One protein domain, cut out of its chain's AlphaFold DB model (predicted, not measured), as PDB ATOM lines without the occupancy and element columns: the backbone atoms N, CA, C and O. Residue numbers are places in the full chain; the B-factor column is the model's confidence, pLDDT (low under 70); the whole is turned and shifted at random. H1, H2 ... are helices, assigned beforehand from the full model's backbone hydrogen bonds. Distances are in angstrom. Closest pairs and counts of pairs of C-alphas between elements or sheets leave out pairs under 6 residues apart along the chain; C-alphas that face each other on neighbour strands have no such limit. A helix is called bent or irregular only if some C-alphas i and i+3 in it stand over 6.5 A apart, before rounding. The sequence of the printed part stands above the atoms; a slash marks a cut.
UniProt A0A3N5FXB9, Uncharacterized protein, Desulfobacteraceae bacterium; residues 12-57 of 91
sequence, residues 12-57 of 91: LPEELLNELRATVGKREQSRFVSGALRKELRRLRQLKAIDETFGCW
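This is residues 12 to 57 of the 91 residues of an uncharacterized protein of Desulfobacteraceae bacterium (UniProt A0A3N5FXB9). Picture an L with unequal arms: the short helix H1 stands at one end of the long helix H2, and a tight link makes the corner between them. H2 makes the length of the whole, and residues 34 to 57, of which 34 to 53 belong to H2, stick out free beyond the corner. The printed part has 46 residues with two named helices, H1 then H2, and no named strand; its class is all helix. It is extended, with a radius of gyration of the C-alphas of 15.9 A, and the C-alphas span 48 by 19 by 13 A.

Start with H1, residues 14 to 23, and go on through the tight link of 5 residues to H2, residues 29 to 53. The two helices are close but not clearly touching, with 2 pairs of C-alphas within 8 A. Look at Leu 20 and Gln 29 for their closest C-alphas, 7.3 A apart. The helices run opposite ways at a steep tilt of 68 degrees, only just short of about perpendicular. Their centres are 21.4 A apart. In both H1 and H2 you will find every O i to N i+4 pair within hydrogen-bond range.

Find C-alpha 14 at (98.556, 96.949, -21.554); from there H1 runs 14.3 A to C-alpha 23 at (93.860, 98.402, -8.134). Pick up H2 at C-alpha 29; it runs 35.8 A to C-alpha 53 at (116.241, 129.977, -10.512). Neither helix is bent.

The two C-alphas farthest apart are those of Lys 26, in the link, and Trp 57, at 48.2 A. The printed part has no cut. In the B-factor column the mean pLDDT of the printed part is 90.1, and the model's confidence is low, under 70, at residues 55 to 57.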
ATOM      1  N   LEU A  12      98.593 103.580 -23.798       90.25
ATOM      2  CA  LEU A  12      99.161 103.138 -22.531       90.25
ATOM      3  C   LEU A  12      99.560 101.667 -22.664       90.25
ATOM      4  O   LEU A  12      98.831 100.920 -23.324       90.25
ATOM      5  N   PRO A  13     100.672 101.244 -22.039       95.25
ATOM      6  CA  PRO A  13     101.033  99.836 -21.968       95.25
ATOM      7  C   PRO A  13      99.887  99.003 -21.388       95.25
ATOM      8  O   PRO A  13      99.237  99.414 -20.423       95.25
ATOM      9  N   GLU A  14      99.649  97.830 -21.971       94.44
ATOM     10  CA  GLU A  14      98.556  96.949 -21.554       94.44
ATOM     11  C   GLU A  14      98.713  96.497 -20.097       94.44
ATOM     12  O   GLU A  14      97.756  96.557 -19.326       94.44
ATOM     13  N   GLU A  15      99.933  96.132 -19.703       96.12
ATOM     14  CA  GLU A  15     100.270  95.742 -18.333       96.12
ATOM     15  C   GLU A  15      99.858  96.820 -17.317       96.12
ATOM     16  O   GLU A  15      99.151  96.531 -16.352       96.12
ATOM     17  N   LEU A  16     100.187  98.083 -17.601       93.62
ATOM     18  CA  LEU A  16      99.855  99.220 -16.744       93.62
ATOM     19  C   LEU A  16      98.340  99.461 -16.656       93.62
ATOM     20  O   LEU A  16      97.808  99.796 -15.596       93.62
ATOM     21  N   LEU A  17      97.618  99.298 -17.768       92.25
ATOM     22  CA  LEU A  17      96.159  99.408 -17.774       92.25
ATOM     23  C   LEU A  17      95.499  98.287 -16.968       92.25
ATOM     24  O   LEU A  17      94.498  98.534 -16.289       92.25
ATOM     25  N   ASN A  18      96.041  97.073 -17.040       94.12
ATOM     26  CA  ASN A  18      95.548  95.934 -16.276       94.12
ATOM     27  C   ASN A  18      95.787  96.136 -14.777       94.12
ATOM     28  O   ASN A  18      94.853  95.964 -13.992       94.12
ATOM     29  N   GLU A  19      96.970  96.613 -14.389       94.44
ATOM     30  CA  GLU A  19      97.277  96.978 -13.004       94.44
ATOM     31  C   GLU A  19      96.337  98.077 -12.484       94.44
ATOM     32  O   GLU A  19      95.748  97.946 -11.407       94.44
ATOM     33  N   LEU A  20      96.110  99.132 -13.274       93.44
ATOM     34  CA  LEU A  20      95.183 100.208 -12.920       93.44
ATOM     35  C   LEU A  20      93.758  99.681 -12.700       93.44
ATOM     36  O   LEU A  20      93.070 100.116 -11.779       93.44
ATOM     37  N   ARG A  21      93.295  98.753 -13.543       91.25
ATOM     38  CA  ARG A  21      91.955  98.156 -13.431       91.25
ATOM     39  C   ARG A  21      91.829  97.203 -12.245       91.25
ATOM     40  O   ARG A  21      90.727  97.082 -11.715       91.25
ATOM     41  N   ALA A  22      92.918  96.545 -11.855       94.44
ATOM     42  CA  ALA A  22      92.963  95.661 -10.695       94.44
ATOM     43  C   ALA A  22      92.991  96.442  -9.372       94.44
ATOM     44  O   ALA A  22      92.383  96.015  -8.395       94.44
ATOM     45  N   THR A  23      93.664  97.595  -9.348       94.38
ATOM     46  CA  THR A  23      93.860  98.402  -8.134       94.38
ATOM     47  C   THR A  23      92.802  99.488  -7.936       94.38
ATOM     48  O   THR A  23      92.421  99.770  -6.800       94.38
ATOM     49  N   VAL A  24      92.294 100.097  -9.017       91.88
ATOM     50  CA  VAL A  24      91.372 101.242  -8.964       91.88
ATOM     51  C   VAL A  24      90.020 100.894  -9.585       91.88
ATOM     52  O   VAL A  24      89.906 100.492 -10.749       91.88
ATOM     53  N   GLY A  25      88.951 101.139  -8.824       91.12
ATOM     54  CA  GLY A  25      87.579 100.918  -9.274       91.12
ATOM     55  C   GLY A  25      87.225 101.719 -10.534       91.12
ATOM     56  O   GLY A  25      87.641 102.865 -10.702       91.12
ATOM     57  N   LYS A  26      86.394 101.145 -11.416       85.81
ATOM     58  CA  LYS A  26      86.062 101.697 -12.751       85.81
ATOM     59  C   LYS A  26      85.657 103.179 -12.758       85.81
ATOM     60  O   LYS A  26      86.006 103.902 -13.684       85.81
ATOM     61  N   ARG A  27      84.932 103.646 -11.734       86.94
ATOM     62  CA  ARG A  27      84.457 105.043 -11.636       86.94
ATOM     63  C   ARG A  27      85.530 106.030 -11.163       86.94
ATOM     64  O   ARG A  27      85.354 107.233 -11.320       86.94
ATOM     65  N   GLU A  28      86.637 105.538 -10.617       90.44
ATOM     66  CA  GLU A  28      87.706 106.363 -10.046       90.44
ATOM     67  C   GLU A  28      88.947 106.438 -10.936       90.44
ATOM     68  O   GLU A  28      89.779 107.319 -10.739       90.44
ATOM     69  N   GLN A  29      89.046 105.591 -11.964       89.88
ATOM     70  CA  GLN A  29      90.211 105.516 -12.854       89.88
ATOM     71  C   GLN A  29      90.556 106.867 -13.496       89.88
ATOM     72  O   GLN A  29      91.703 107.297 -13.441       89.88
ATOM     73  N   SER A  30      89.568 107.596 -14.027       88.19
ATOM     74  CA  SER A  30      89.803 108.924 -14.622       88.19
ATOM     75  C   SER A  30      90.309 109.948 -13.591       88.19
ATOM     76  O   SER A  30      91.228 110.731 -13.855       88.19
ATOM     77  N   ARG A  31      89.772 109.909 -12.364       90.50
ATOM     78  CA  ARG A  31      90.219 110.769 -11.257       90.50
ATOM     79  C   ARG A  31      91.635 110.404 -10.803       90.50
ATOM     80  O   ARG A  31      92.435 111.298 -10.539       90.50
ATOM     81  N   PHE A  32      91.950 109.116 -10.741       93.38
ATOM     82  CA  PHE A  32      93.276 108.628 -10.388       93.38
ATOM     83  C   PHE A  32      94.317 109.054 -11.428       93.38
ATOM     84  O   PHE A  32      95.300 109.704 -11.077       93.38
ATOM     85  N   VAL A  33      94.058 108.783 -12.712       92.31
ATOM     86  CA  VAL A  33      94.966 109.128 -13.815       92.31
ATOM     87  C   VAL A  33      95.181 110.637 -13.894       92.31
ATOM     88  O   VAL A  33      96.319 111.092 -13.961       92.31
ATOM     89  N   SER A  34      94.117 111.439 -13.812       91.56
ATOM     90  CA  SER A  34      94.253 112.904 -13.805       91.56
ATOM     91  C   SER A  34      95.018 113.424 -12.582       91.56
ATOM     92  O   SER A  34      95.795 114.375 -12.703       91.56
ATOM     93  N   GLY A  35      94.850 112.795 -11.415       93.94
ATOM     94  CA  GLY A  35      95.618 113.092 -10.207       93.94
ATOM     95  C   GLY A  35      97.108 112.784 -10.365       93.94
ATOM     96  O   GLY A  35      97.943 113.641 -10.067       93.94
ATOM     97  N   ALA A  36      97.438 111.598 -10.883       94.69
ATOM     98  CA  ALA A  36      98.811 111.183 -11.161       94.69
ATOM     99  C   ALA A  36      99.481 112.112 -12.184       94.69
ATOM    100  O   ALA A  36     100.563 112.640 -11.924       94.69
ATOM    101  N   LEU A  37      98.792 112.415 -13.290       94.00
ATOM    102  CA  LEU A  37      99.290 113.317 -14.328       94.00
ATOM    103  C   LEU A  37      99.550 114.726 -13.776       94.00
ATOM    104  O   LEU A  37     100.583 115.333 -14.050       94.00
ATOM    105  N   ARG A  38      98.638 115.249 -12.946       94.75
ATOM    106  CA  ARG A  38      98.806 116.559 -12.302       94.75
ATOM    107  C   ARG A  38     100.013 116.581 -11.371       94.75
ATOM    108  O   ARG A  38     100.733 117.580 -11.346       94.75
ATOM    109  N   LYS A  39     100.219 115.514 -10.594       96.38
ATOM    110  CA  LYS A  39     101.370 115.387  -9.694       96.38
ATOM    111  C   LYS A  39     102.674 115.410 -10.486       96.38
ATOM    112  O   LYS A  39     103.572 116.166 -10.121       96.38
ATOM    113  N   GLU A  40     102.744 114.660 -11.581       95.94
ATOM    114  CA  GLU A  40     103.960 114.577 -12.388       95.94
ATOM    115  C   GLU A  40     104.258 115.884 -13.128       95.94
ATOM    116  O   GLU A  40     105.367 116.408 -13.050       95.94
ATOM    117  N   LEU A  41     103.243 116.517 -13.725       96.38
ATOM    118  CA  LEU A  41     103.408 117.840 -14.334       96.38
ATOM    119  C   LEU A  41     103.868 118.893 -13.319       96.38
ATOM    120  O   LEU A  41     104.676 119.760 -13.648       96.38
ATOM    121  N   ARG A  42     103.373 118.833 -12.076       95.50
ATOM    122  CA  ARG A  42     103.831 119.730 -11.008       95.50
ATOM    123  C   ARG A  42     105.294 119.469 -10.649       95.50
ATOM    124  O   ARG A  42     106.033 120.436 -10.489       95.50
ATOM    125  N   ARG A  43     105.708 118.202 -10.549       96.19
ATOM    126  CA  ARG A  43     107.105 117.816 -10.297       96.19
ATOM    127  C   ARG A  43     108.026 118.373 -11.382       96.19
ATOM    128  O   ARG A  43     108.994 119.047 -11.047       96.19
ATOM    129  N   LEU A  44     107.687 118.173 -12.656       96.00
ATOM    130  CA  LEU A  44     108.473 118.682 -13.785       96.00
ATOM    131  C   LEU A  44     108.584 120.211 -13.778       96.00
ATOM    132  O   LEU A  44     109.671 120.748 -13.963       96.00
ATOM    133  N   ARG A  45     107.482 120.923 -13.505       93.56
ATOM    134  CA  ARG A  45     107.506 122.390 -13.369       93.56
ATOM    135  C   ARG A  45     108.406 122.852 -12.229       93.56
ATOM    136  O   ARG A  45     109.082 123.860 -12.374       93.56
ATOM    137  N   GLN A  46     108.395 122.142 -11.105       92.50
ATOM    138  CA  GLN A  46     109.219 122.494  -9.955       92.50
ATOM    139  C   GLN A  46     110.705 122.255 -10.226       92.50
ATOM    140  O   GLN A  46     111.506 123.112  -9.881       92.50
ATOM    141  N   LEU A  47     111.060 121.137 -10.864       94.12
ATOM    142  CA  LEU A  47     112.438 120.873 -11.288       94.12
ATOM    143  C   LEU A  47     112.929 121.966 -12.236       94.12
ATOM    144  O   LEU A  47     113.946 122.588 -11.971       94.12
ATOM    145  N   LYS A  48     112.121 122.290 -13.250       92.81
ATOM    146  CA  LYS A  48     112.423 123.379 -14.176       92.81
ATOM    147  C   LYS A  48     112.617 124.717 -13.456       92.81
ATOM    148  O   LYS A  48     113.570 125.421 -13.747       92.81
ATOM    149  N   ALA A  49     111.748 125.053 -12.502       89.44
ATOM    150  CA  ALA A  49     111.889 126.284 -11.731       89.44
ATOM    151  C   ALA A  49     113.173 126.295 -10.892       89.44
ATOM    152  O   ALA A  49     113.822 127.328 -10.805       89.44
ATOM    153  N   ILE A  50     113.550 125.169 -10.281       89.62
ATOM    154  CA  ILE A  50     114.815 125.054  -9.541       89.62
ATOM    155  C   ILE A  50     115.996 125.292 -10.483       89.62
ATOM    156  O   ILE A  50     116.857 126.096 -10.149       89.62
ATOM    157  N   ASP A  51     116.001 124.660 -11.657       87.38
ATOM    158  CA  ASP A  51     117.077 124.814 -12.639       87.38
ATOM    159  C   ASP A  51     117.160 126.255 -13.169       87.38
ATOM    160  O   ASP A  51     118.246 126.817 -13.268       87.38
ATOM    161  N   GLU A  52     116.017 126.884 -13.462       85.81
ATOM    162  CA  GLU A  52     115.945 128.267 -13.957       85.81
ATOM    163  C   GLU A  52     116.302 129.308 -12.891       85.81
ATOM    164  O   GLU A  52     116.841 130.360 -13.220       85.81
ATOM    165  N   THR A  53     115.986 129.041 -11.622       79.75
ATOM    166  CA  THR A  53     116.241 129.977 -10.512       79.75
ATOM    167  C   THR A  53     117.568 129.724  -9.805       79.75
ATOM    168  O   THR A  53     117.948 130.485  -8.908       79.75
ATOM    169  N   PHE A  54     118.297 128.676 -10.198       71.25
ATOM    170  CA  PHE A  54     119.611 128.372  -9.658       71.25
ATOM    171  C   PHE A  54     120.568 129.540  -9.933       71.25
ATOM    172  O   PHE A  54     120.876 129.865 -11.075       71.25
ATOM    173  N   GLY A  55     121.026 130.193  -8.864       68.50
ATOM    174  CA  GLY A  55     121.905 131.361  -8.957       68.50
ATOM    175  C   GLY A  55     121.196 132.705  -9.167       68.50
ATOM    176  O   GLY A  55     121.881 133.722  -9.212       68.50
ATOM    177  N   CYS A  56     119.857 132.757  -9.223       68.25
ATOM    178  CA  CYS A  56     119.121 134.032  -9.296       68.25
ATOM    179  C   CYS A  56     119.264 134.900  -8.034       68.25
ATOM    180  O   CYS A  56     119.012 136.097  -8.093       68.25
ATOM    181  N   TRP A  57     119.664 134.328  -6.898       62.75
ATOM    182  CA  TRP A  57     120.034 135.091  -5.703       62.75
ATOM    183  C   TRP A  57     121.553 135.216  -5.619       62.75
ATOM    184  O   TRP A  57     122.215 134.434  -4.941       62.75
TER     185      TRP A  57